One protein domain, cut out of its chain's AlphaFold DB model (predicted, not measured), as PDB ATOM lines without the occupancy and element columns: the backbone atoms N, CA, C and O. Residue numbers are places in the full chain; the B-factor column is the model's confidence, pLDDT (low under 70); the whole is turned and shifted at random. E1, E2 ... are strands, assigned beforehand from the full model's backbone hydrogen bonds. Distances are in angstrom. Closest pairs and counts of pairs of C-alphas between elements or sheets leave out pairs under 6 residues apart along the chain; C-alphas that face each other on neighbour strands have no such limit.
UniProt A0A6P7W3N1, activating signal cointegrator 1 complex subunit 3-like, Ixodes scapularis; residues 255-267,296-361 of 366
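This is residues 255 to 267 and 296 to 361 of the 366 residues of the protein "activating signal cointegrator 1 complex subunit 3-like" of Ixodes scapularis (UniProt A0A6P7W3N1). A small, loose sandwich, two sheets partly face to face: the three strands E1, E2 and E5 and the hairpin E3 and E4, strands crossed at 42 degrees. The hairpin's tip, residues 336 to 341, sticks out; residues 306 to 329 form a long loop. The printed part has 79 residues, 38 of them in five named strands, under half; the class is all strand, both sheets antiparallel. The radius of gyration of the C-alphas is 16.0 A, the spans 48 by 31 by 19 A.

E1, residues 255 to 262, begins at C-alpha 255 (107.258, 114.881, 168.164) and is 23.6 A long. E2 is 297 to 305, 26.1 A; E3 330 to 336, 19.5 A; E4 341 to 348, 20.8 A. E5, 355 to 360, 16.4 A, ends at C-alpha 360 (100.228, 108.758, 186.749).

Inner strand E2 has N 257 and O 302 of the E1 pair at 2.8 A, and N 301 and O 357 of the E5 pair at 2.8 A. In the hairpin, N 332 and O 346 are 2.8 A apart. Between the sheets, the closest C-alphas of E4 and E5, Lys 346 and Val 359, are 6.6 A apart.

Residues 268 to 295 are cut out, 14.8 A between C-alphas 267 and 296. The link E2 to E3 is long. Nineteen printed residues are under pLDDT 70, among them 307 to 313.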
ATOM      1  N   ARG A 255     107.728 113.695 167.454       85.19
ATOM      2  CA  ARG A 255     107.258 114.881 168.164       85.19
ATOM      3  C   ARG A 255     106.412 114.454 169.351       85.19
ATOM      4  O   ARG A 255     105.382 113.800 169.175       85.19
ATOM      5  N   VAL A 256     106.830 114.891 170.532       85.44
ATOM      6  CA  VAL A 256     106.111 114.692 171.792       85.44
ATOM      7  C   VAL A 256     105.358 115.973 172.143       85.44
ATOM      8  O   VAL A 256     105.919 117.067 172.082       85.44
ATOM      9  N   ARG A 257     104.078 115.846 172.490       87.50
ATOM     10  CA  ARG A 257     103.264 116.906 173.095       87.50
ATOM     11  C   ARG A 257     102.810 116.428 174.461       87.50
ATOM     12  O   ARG A 257     102.351 115.297 174.583       87.50
ATOM     13  N   LEU A 258     102.953 117.275 175.466       87.44
ATOM     14  CA  LEU A 258     102.590 116.948 176.835       87.44
ATOM     15  C   LEU A 258     101.360 117.751 177.238       87.44
ATOM     16  O   LEU A 258     101.237 118.922 176.880       87.44
ATOM     17  N   TYR A 259     100.473 117.115 177.984       86.81
ATOM     18  CA  TYR A 259      99.311 117.734 178.599       86.81
ATOM     19  C   TYR A 259      99.230 117.233 180.033       86.81
ATOM     20  O   TYR A 259      99.495 116.059 180.281       86.81
ATOM     21  N   ILE A 260      98.891 118.100 180.972       87.19
ATOM     22  CA  ILE A 260      98.494 117.686 182.322       87.19
ATOM     23  C   ILE A 260      96.967 117.627 182.379       87.19
ATOM     24  O   ILE A 260      96.351 118.284 181.549       87.19
ATOM     25  N   GLU A 261      96.383 116.823 183.272       85.31
ATOM     26  CA  GLU A 261      94.940 116.723 183.549       85.31
ATOM     27  C   GLU A 261      94.645 116.390 185.009       85.31
ATOM     28  O   GLU A 261      95.284 115.503 185.563       85.31
ATOM     29  N   GLU A 262      93.714 117.111 185.644       82.31
ATOM     30  CA  GLU A 262      93.265 116.822 187.014       82.31
ATOM     31  C   GLU A 262      92.244 115.680 187.009       82.31
ATOM     32  O   GLU A 262      91.256 115.712 186.277       82.31
ATOM     33  N   ILE A 263      92.455 114.675 187.856       76.19
ATOM     34  CA  ILE A 263      91.514 113.576 188.069       76.19
ATOM     35  C   ILE A 263      90.503 114.035 189.127       76.19
ATOM     36  O   ILE A 263      90.684 113.777 190.317       76.19
ATOM     37  N   SER A 264      89.439 114.740 188.733       68.00
ATOM     38  CA  SER A 264      88.355 115.045 189.676       68.00
ATOM     39  C   SER A 264      87.478 113.807 189.904       68.00
ATOM     40  O   SER A 264      86.991 113.174 188.970       68.00
ATOM     41  N   VAL A 265      87.255 113.452 191.174       55.53
ATOM     42  CA  VAL A 265      86.350 112.352 191.575       55.53
ATOM     43  C   VAL A 265      84.874 112.776 191.470       55.53
ATOM     44  O   VAL A 265      83.986 111.935 191.349       55.53
ATOM     45  N   ALA A 266      84.603 114.084 191.471       49.75
ATOM     46  CA  ALA A 266      83.273 114.640 191.265       49.75
ATOM     47  C   ALA A 266      83.036 114.915 189.770       49.75
ATOM     48  O   ALA A 266      83.804 115.646 189.144       49.75
ATOM     49  N   GLU A 267      82.005 114.254 189.239       49.00
ATOM     50  CA  GLU A 267      81.260 114.493 187.995       49.00
ATOM     51  C   GLU A 267      81.893 115.439 186.963       49.00
ATOM     52  O   GLU A 267      81.874 116.648 187.152       49.00
ATOM     53  N   GLU A 296      95.006 114.966 192.365       82.69
ATOM     54  CA  GLU A 296      95.580 113.895 191.556       82.69
ATOM     55  C   GLU A 296      95.665 114.350 190.101       82.69
ATOM     56  O   GLU A 296      94.686 114.833 189.536       82.69
ATOM     57  N   TYR A 297      96.832 114.175 189.481       84.00
ATOM     58  CA  TYR A 297      97.078 114.619 188.112       84.00
ATOM     59  C   TYR A 297      97.553 113.469 187.219       84.00
ATOM     60  O   TYR A 297      98.323 112.596 187.628       84.00
ATOM     61  N   VAL A 298      97.124 113.496 185.962       85.69
ATOM     62  CA  VAL A 298      97.617 112.651 184.876       85.69
ATOM     63  C   VAL A 298      98.460 113.503 183.949       85.69
ATOM     64  O   VAL A 298      98.010 114.533 183.459       85.69
ATOM     65  N   LEU A 299      99.666 113.039 183.641       86.50
ATOM     66  CA  LEU A 299     100.441 113.572 182.531       86.50
ATOM     67  C   LEU A 299     100.168 112.718 181.288       86.50
ATOM     68  O   LEU A 299     100.473 111.524 181.255       86.50
ATOM     69  N   GLN A 300      99.600 113.323 180.254       86.38
ATOM     70  CA  GLN A 300      99.390 112.713 178.950       86.38
ATOM     71  C   GLN A 300     100.502 113.131 177.985       86.38
ATOM     72  O   GLN A 300     100.658 114.305 177.661       86.38
ATOM     73  N   ALA A 301     101.235 112.150 177.465       86.56
ATOM     74  CA  ALA A 301     102.168 112.321 176.363       86.56
ATOM     75  C   ALA A 301     101.532 111.831 175.056       86.56
ATOM     76  O   ALA A 301     101.218 110.649 174.905       86.56
ATOM     77  N   GLU A 302     101.347 112.736 174.101       86.62
ATOM     78  CA  GLU A 302     100.980 112.412 172.725       86.62
ATOM     79  C   GLU A 302     102.240 112.361 171.867       86.62
ATOM     80  O   GLU A 302     102.962 113.353 171.748       86.62
ATOM     81  N   VAL A 303     102.495 111.210 171.249       83.00
ATOM     82  CA  VAL A 303     103.668 111.004 170.399       83.00
ATOM     83  C   VAL A 303     103.228 110.764 168.960       83.00
ATOM     84  O   VAL A 303     102.450 109.855 168.658       83.00
ATOM     85  N   SER A 304     103.739 111.603 168.061       81.12
ATOM     86  CA  SER A 304     103.497 111.541 166.615       81.12
ATOM     87  C   SER A 304     104.824 111.459 165.867       81.12
ATOM     88  O   SER A 304     105.808 112.064 166.283       81.12
ATOM     89  N   GLN A 305     104.878 110.710 164.765       78.00
ATOM     90  CA  GLN A 305     106.075 110.674 163.922       78.00
ATOM     91  C   GLN A 305     106.095 111.878 162.975       78.00
ATOM     92  O   GLN A 305     105.076 112.204 162.371       78.00
ATOM     93  N   GLN A 306     107.245 112.545 162.876       70.50
ATOM     94  CA  GLN A 306     107.429 113.736 162.039       70.50
ATOM     95  C   GLN A 306     107.788 113.362 160.595       70.50
ATOM     96  O   GLN A 306     107.224 113.929 159.665       70.50
ATOM     97  N   HIS A 307     108.687 112.391 160.410       65.88
ATOM     98  CA  HIS A 307     109.178 111.938 159.107       65.88
ATOM     99  C   HIS A 307     109.444 110.423 159.148       65.88
ATOM    100  O   HIS A 307     109.962 109.926 160.143       65.88
ATOM    101  N   GLY A 308     109.085 109.710 158.073       55.81
ATOM    102  CA  GLY A 308     109.623 108.386 157.738       55.81
ATOM    103  C   GLY A 308     109.323 107.213 158.680       55.81
ATOM    104  O   GLY A 308     110.183 106.793 159.434       55.81
ATOM    105  N   ARG A 309     108.173 106.561 158.484       59.03
ATOM    106  CA  ARG A 309     108.073 105.109 158.233       59.03
ATOM    107  C   ARG A 309     106.894 104.930 157.281       59.03
ATOM    108  O   ARG A 309     105.770 105.274 157.635       59.03
ATOM    109  N   GLY A 310     107.132 104.476 156.047       51.75
ATOM    110  CA  GLY A 310     106.039 104.187 155.106       51.75
ATOM    111  C   GLY A 310     105.026 103.200 155.707       51.75
ATOM    112  O   GLY A 310     105.305 102.569 156.730       51.75
ATOM    113  N   LYS A 311     103.850 103.024 155.084       43.28
ATOM    114  CA  LYS A 311     102.935 101.921 155.443       43.28
ATOM    115  C   LYS A 311     103.720 100.596 155.365       43.28
ATOM    116  O   LYS A 311     104.004 100.135 154.269       43.28
ATOM    117  N   GLY A 312     104.101 100.031 156.517       53.88
ATOM    118  CA  GLY A 312     104.945  98.828 156.615       53.88
ATOM    119  C   GLY A 312     106.353  99.021 157.205       53.88
ATOM    120  O   GLY A 312     107.120  98.063 157.223       53.88
ATOM    121  N   GLY A 313     106.720 100.211 157.696       60.22
ATOM    122  CA  GLY A 313     108.027 100.425 158.327       60.22
ATOM    123  C   GLY A 313     108.242  99.574 159.587       60.22
ATOM    124  O   GLY A 313     107.374  99.484 160.453       60.22
ATOM    125  N   SER A 314     109.420  98.955 159.678       70.19
ATOM    126  CA  SER A 314     109.837  98.090 160.786       70.19
ATOM    127  C   SER A 314     110.102  98.896 162.060       70.19
ATOM    128  O   SER A 314     110.829  99.879 162.000       70.19
ATOM    129  N   PHE A 315     109.589  98.452 163.214       76.56
ATOM    130  CA  PHE A 315     109.917  99.024 164.533       76.56
ATOM    131  C   PHE A 315     111.186  98.449 165.163       76.56
ATOM    132  O   PHE A 315     111.425  98.625 166.357       76.56
ATOM    133  N   ARG A 316     112.008  97.773 164.357       85.50
ATOM    134  CA  ARG A 316     113.285  97.241 164.815       85.50
ATOM    135  C   ARG A 316     114.251  98.377 165.111       85.50
ATOM    136  O   ARG A 316     114.500  99.230 164.264       85.50
ATOM    137  N   ALA A 317     114.825  98.331 166.301       87.50
ATOM    138  CA  ALA A 317     115.929  99.181 166.682       87.50
ATOM    139  C   ALA A 317     117.178  98.803 165.873       87.50
ATOM    140  O   ALA A 317     117.478  97.624 165.660       87.50
ATOM    141  N   LEU A 318     117.937  99.816 165.465       88.50
ATOM    142  CA  LEU A 318     119.277  99.628 164.927       88.50
ATOM    143  C   LEU A 318     120.194  99.158 166.061       88.50
ATOM    144  O   LEU A 318     120.471  99.923 166.977       88.50
ATOM    145  N   ALA A 319     120.631  97.902 166.019       90.50
ATOM    146  CA  ALA A 319     121.487  97.308 167.047       90.50
ATOM    147  C   ALA A 319     122.463  96.288 166.426       90.50
ATOM    148  O   ALA A 319     122.362  95.093 166.701       90.50
ATOM    149  N   PRO A 320     123.382  96.722 165.541       85.38
ATOM    150  CA  PRO A 320     124.207  95.813 164.736       85.38
ATOM    151  C   PRO A 320     125.157  94.945 165.572       85.38
ATOM    152  O   PRO A 320     125.511  93.844 165.162       85.38
ATOM    153  N   CYS A 321     125.558  95.433 166.745       88.75
ATOM    154  CA  CYS A 321     126.486  94.751 167.642       88.75
ATOM    155  C   CYS A 321     125.777  93.955 168.748       88.75
ATOM    156  O   CYS A 321     126.443  93.272 169.524       88.75
ATOM    157  N   PHE A 322     124.446  94.032 168.852       93.06
ATOM    158  CA  PHE A 322     123.703  93.281 169.860       93.06
ATOM    159  C   PHE A 322     123.321  91.890 169.315       93.06
ATOM    160  O   PHE A 322     122.847  91.794 168.182       93.06
ATOM    161  N   PRO A 323     123.472  90.792 170.086       89.75
ATOM    162  CA  PRO A 323     123.301  89.433 169.554       89.75
ATOM    163  C   PRO A 323     121.893  89.095 169.046       89.75
ATOM    164  O   PRO A 323     121.733  88.191 168.226       89.75
ATOM    165  N   LYS A 324     120.862  89.780 169.555       89.31
ATOM    166  CA  LYS A 324     119.450  89.493 169.266       89.31
ATOM    167  C   LYS A 324     118.766  90.696 168.610       89.31
ATOM    168  O   LYS A 324     119.042  91.827 168.997       89.31
ATOM    169  N   PRO A 325     117.809  90.491 167.691       89.12
ATOM    170  CA  PRO A 325     116.973  91.582 167.208       89.12
ATOM    171  C   PRO A 325     116.285  92.309 168.370       89.12
ATOM    172  O   PRO A 325     115.864  91.685 169.350       89.12
ATOM    173  N   LYS A 326     116.167  93.631 168.252       89.69
ATOM    174  CA  LYS A 326     115.472  94.473 169.223       89.69
ATOM    175  C   LYS A 326     114.443  95.331 168.526       89.69
ATOM    176  O   LYS A 326     114.682  95.800 167.419       89.69
ATOM    177  N   ASP A 327     113.337  95.549 169.217       88.94
ATOM    178  CA  ASP A 327     112.356  96.557 168.851       88.94
ATOM    179  C   ASP A 327     112.596  97.824 169.664       88.94
ATOM    180  O   ASP A 327     113.167  97.800 170.760       88.94
ATOM    181  N   GLU A 328     112.161  98.944 169.110       87.81
ATOM    182  CA  GLU A 328     112.201 100.228 169.786       87.81
ATOM    183  C   GLU A 328     111.272 100.230 170.998       87.81
ATOM    184  O   GLU A 328     110.080  99.917 170.891       87.81
ATOM    185  N   GLY A 329     111.820 100.645 172.137       88.75
ATOM    186  CA  GLY A 329     111.093 100.894 173.372       88.75
ATOM    187  C   GLY A 329     111.483 102.246 173.958       88.75
ATOM    188  O   GLY A 329     112.577 102.754 173.717       88.75
ATOM    189  N   TRP A 330     110.572 102.818 174.731       89.69
ATOM    190  CA  TRP A 330     110.670 104.159 175.284       89.69
ATOM    191  C   TRP A 330     110.447 104.136 176.790       89.69
ATOM    192  O   TRP A 330     109.709 103.302 177.318       89.69
ATOM    193  N   PHE A 331     111.055 105.095 177.477       92.44
ATOM    194  CA  PHE A 331     110.751 105.407 178.864       92.44
ATOM    195  C   PHE A 331     110.156 106.808 178.918       92.44
ATOM    196  O   PHE A 331     110.746 107.757 178.404       92.44
ATOM    197  N   LEU A 332     108.993 106.937 179.547       91.31
ATOM    198  CA  LEU A 332     108.463 108.219 179.986       91.31
ATOM    199  C   LEU A 332     108.869 108.391 181.446       91.31
ATOM    200  O   LEU A 332     108.473 107.591 182.297       91.31
ATOM    201  N   VAL A 333     109.693 109.402 181.702       93.31
ATOM    202  CA  VAL A 333     110.267 109.692 183.017       93.31
ATOM    203  C   VAL A 333     109.769 111.061 183.456       93.31
ATOM    204  O   VAL A 333     109.962 112.044 182.745       93.31
ATOM    205  N   LEU A 334     109.140 111.120 184.626       91.88
ATOM    206  CA  LEU A 334     108.772 112.355 185.305       91.88
ATOM    207  C   LEU A 334     109.527 112.405 186.630       91.88
ATOM    208  O   LEU A 334     109.437 111.477 187.434       91.88
ATOM    209  N   GLY A 335     110.258 113.486 186.871       92.44
ATOM    210  CA  GLY A 335     111.019 113.651 188.100       92.44
ATOM    211  C   GLY A 335     111.350 115.104 188.394       92.44
ATOM    212  O   GLY A 335     111.282 115.966 187.519       92.44
ATOM    213  N   HIS A 336     111.730 115.357 189.639       90.19
ATOM    214  CA  HIS A 336     112.174 116.652 190.120       90.19
ATOM    215  C   HIS A 336     113.704 116.722 190.063       90.19
ATOM    216  O   HIS A 336     114.397 116.166 190.915       90.19
ATOM    217  N   ALA A 337     114.246 117.470 189.098       87.25
ATOM    218  CA  ALA A 337     115.690 117.519 188.843       87.25
ATOM    219  C   ALA A 337     116.521 117.949 190.069       87.25
ATOM    220  O   ALA A 337     117.487 117.278 190.417       87.25
ATOM    221  N   GLN A 338     116.123 119.023 190.767       87.94
ATOM    222  CA  GLN A 338     116.893 119.541 191.914       87.94
ATOM    223  C   GLN A 338     116.878 118.594 193.128       87.94
ATOM    224  O   GLN A 338     117.905 118.410 193.771       87.94
ATOM    225  N   ARG A 339     115.731 117.962 193.419       90.94
ATOM    226  CA  ARG A 339     115.579 116.989 194.512       90.94
ATOM    227  C   ARG A 339     116.088 115.591 194.160       90.94
ATOM    228  O   ARG A 339     116.172 114.747 195.042       90.94
ATOM    229  N   LYS A 340     116.428 115.345 192.888       93.25
ATOM    230  CA  LYS A 340     116.805 114.025 192.350       93.25
ATOM    231  C   LYS A 340     115.730 112.953 192.588       93.25
ATOM    232  O   LYS A 340     116.031 111.762 192.645       93.25
ATOM    233  N   GLU A 341     114.480 113.388 192.678       95.19
ATOM    234  CA  GLU A 341     113.328 112.551 192.993       95.19
ATOM    235  C   GLU A 341     112.636 112.105 191.705       95.19
ATOM    236  O   GLU A 341     112.340 112.912 190.819       95.19
ATOM    237  N   LEU A 342     112.391 110.808 191.581       95.56
ATOM    238  CA  LEU A 342     111.607 110.220 190.508       95.56
ATOM    239  C   LEU A 342     110.146 110.148 190.949       95.56
ATOM    240  O   LEU A 342     109.815 109.440 191.893       95.56
ATOM    241  N   ILE A 343     109.276 110.836 190.216       92.69
ATOM    242  CA  ILE A 343     107.841 110.922 190.515       92.69
ATOM    243  C   ILE A 343     107.078 109.811 189.789       92.69
ATOM    244  O   ILE A 343     106.180 109.181 190.348       92.69
ATOM    245  N   ALA A 344     107.415 109.566 188.519       91.50
ATOM    246  CA  ALA A 344     106.800 108.502 187.739       91.50
ATOM    247  C   ALA A 344     107.734 107.975 186.646       91.50
ATOM    248  O   ALA A 344     108.488 108.717 186.016       91.50
ATOM    249  N   LEU A 345     107.629 106.674 186.389       93.12
ATOM    250  CA  LEU A 345     108.373 105.970 185.354       93.12
ATOM    251  C   LEU A 345     107.432 105.016 184.628       93.12
ATOM    252  O   LEU A 345     106.799 104.165 185.252       93.12
ATOM    253  N   LYS A 346     107.354 105.132 183.302       90.94
ATOM    254  CA  LYS A 346     106.558 104.231 182.467       90.94
ATOM    255  C   LYS A 346     107.363 103.734 181.278       90.94
ATOM    256  O   LYS A 346     107.859 104.524 180.480       90.94
ATOM    257  N   ARG A 347     107.430 102.413 181.125       90.31
ATOM    258  CA  ARG A 347     107.944 101.755 179.918       90.31
ATOM    259  C   ARG A 347     106.856 101.735 178.858       90.31
ATOM    260  O   ARG A 347     105.715 101.370 179.144       90.31
ATOM    261  N   VAL A 348     107.208 102.098 177.637       87.62
ATOM    262  CA  VAL A 348     106.309 102.052 176.490       87.62
ATOM    263  C   VAL A 348     106.982 101.278 175.365       87.62
ATOM    264  O   VAL A 348     108.168 101.457 175.101       87.62
ATOM    265  N   GLY A 349     106.238 100.378 174.724       82.75
ATOM    266  CA  GLY A 349     106.715  99.671 173.536       82.75
ATOM    267  C   GLY A 349     106.826 100.595 172.323       82.75
ATOM    268  O   GLY A 349     106.794 101.823 172.439       82.75
ATOM    269  N   SER A 350     106.910 100.007 171.134       75.81
ATOM    270  CA  SER A 350     107.033 100.781 169.901       75.81
ATOM    271  C   SER A 350     105.817 101.683 169.674       75.81
ATOM    272  O   SER A 350     104.675 101.226 169.578       75.81
ATOM    273  N   LEU A 351     106.069 102.987 169.585       70.19
ATOM    274  CA  LEU A 351     105.040 104.005 169.411       70.19
ATOM    275  C   LEU A 351     104.646 104.080 167.931       70.19
ATOM    276  O   LEU A 351     105.408 104.554 167.088       70.19
ATOM    277  N   ARG A 352     103.441 103.591 167.609       62.97
ATOM    278  CA  ARG A 352     102.815 103.795 166.292       62.97
ATOM    279  C   ARG A 352     102.365 105.255 166.144       62.97
ATOM    280  O   ARG A 352     102.225 105.969 167.137       62.97
ATOM    281  N   SER A 353     102.121 105.678 164.901       55.78
ATOM    282  CA  SER A 353     101.587 107.012 164.595       55.78
ATOM    283  C   SER A 353     100.349 107.315 165.453       55.78
ATOM    284  O   SER A 353      99.422 106.507 165.487       55.78
ATOM    285  N   ASN A 354     100.366 108.458 166.148       58.12
ATOM    286  CA  ASN A 354      99.328 108.957 167.061       58.12
ATOM    287  C   ASN A 354      99.053 108.065 168.282       58.12
ATOM    288  O   ASN A 354      97.932 107.607 168.498       58.12
ATOM    289  N   SER A 355     100.068 107.856 169.120       60.19
ATOM    290  CA  SER A 355      99.900 107.153 170.398       60.19
ATOM    291  C   SER A 355      99.725 108.137 171.559       60.19
ATOM    292  O   SER A 355     100.484 109.096 171.696       60.19
ATOM    293  N   LYS A 356      98.714 107.891 172.403       64.69
ATOM    294  CA  LYS A 356      98.498 108.608 173.667       64.69
ATOM    295  C   LYS A 356      98.974 107.739 174.822       64.69
ATOM    296  O   LYS A 356      98.595 106.573 174.916       64.69
ATOM    297  N   GLN A 357      99.820 108.290 175.682       73.75
ATOM    298  CA  GLN A 357     100.360 107.592 176.840       73.75
ATOM    299  C   GLN A 357     100.090 108.390 178.106       73.75
ATOM    300  O   GLN A 357     100.527 109.526 178.229       73.75
ATOM    301  N   HIS A 358      99.410 107.765 179.060       70.44
ATOM    302  CA  HIS A 358      99.175 108.347 180.378       70.44
ATOM    303  C   HIS A 358     100.263 107.904 181.351       70.44
ATOM    304  O   HIS A 358     100.579 106.710 181.426       70.44
ATOM    305  N   VAL A 359     100.800 108.864 182.091       69.62
ATOM    306  CA  VAL A 359     101.705 108.681 183.220       69.62
ATOM    307  C   VAL A 359     100.983 109.229 184.446       69.62
ATOM    308  O   VAL A 359     100.563 110.383 184.459       69.62
ATOM    309  N   LYS A 360     100.799 108.380 185.454       66.38
ATOM    310  CA  LYS A 360     100.228 108.758 186.749       66.38
ATOM    311  C   LYS A 360     101.356 108.773 187.773       66.38
ATOM    312  O   LYS A 360     102.208 107.882 187.724       66.38
ATOM    313  N   SER A 361     101.368 109.749 188.676       53.28
ATOM    314  CA  SER A 361     102.186 109.633 189.881       53.28
ATOM    315  C   SER A 361     101.674 108.441 190.694       53.28
ATOM    316  O   SER A 361     100.467 108.207 190.788       53.28
TER     317      SER A 361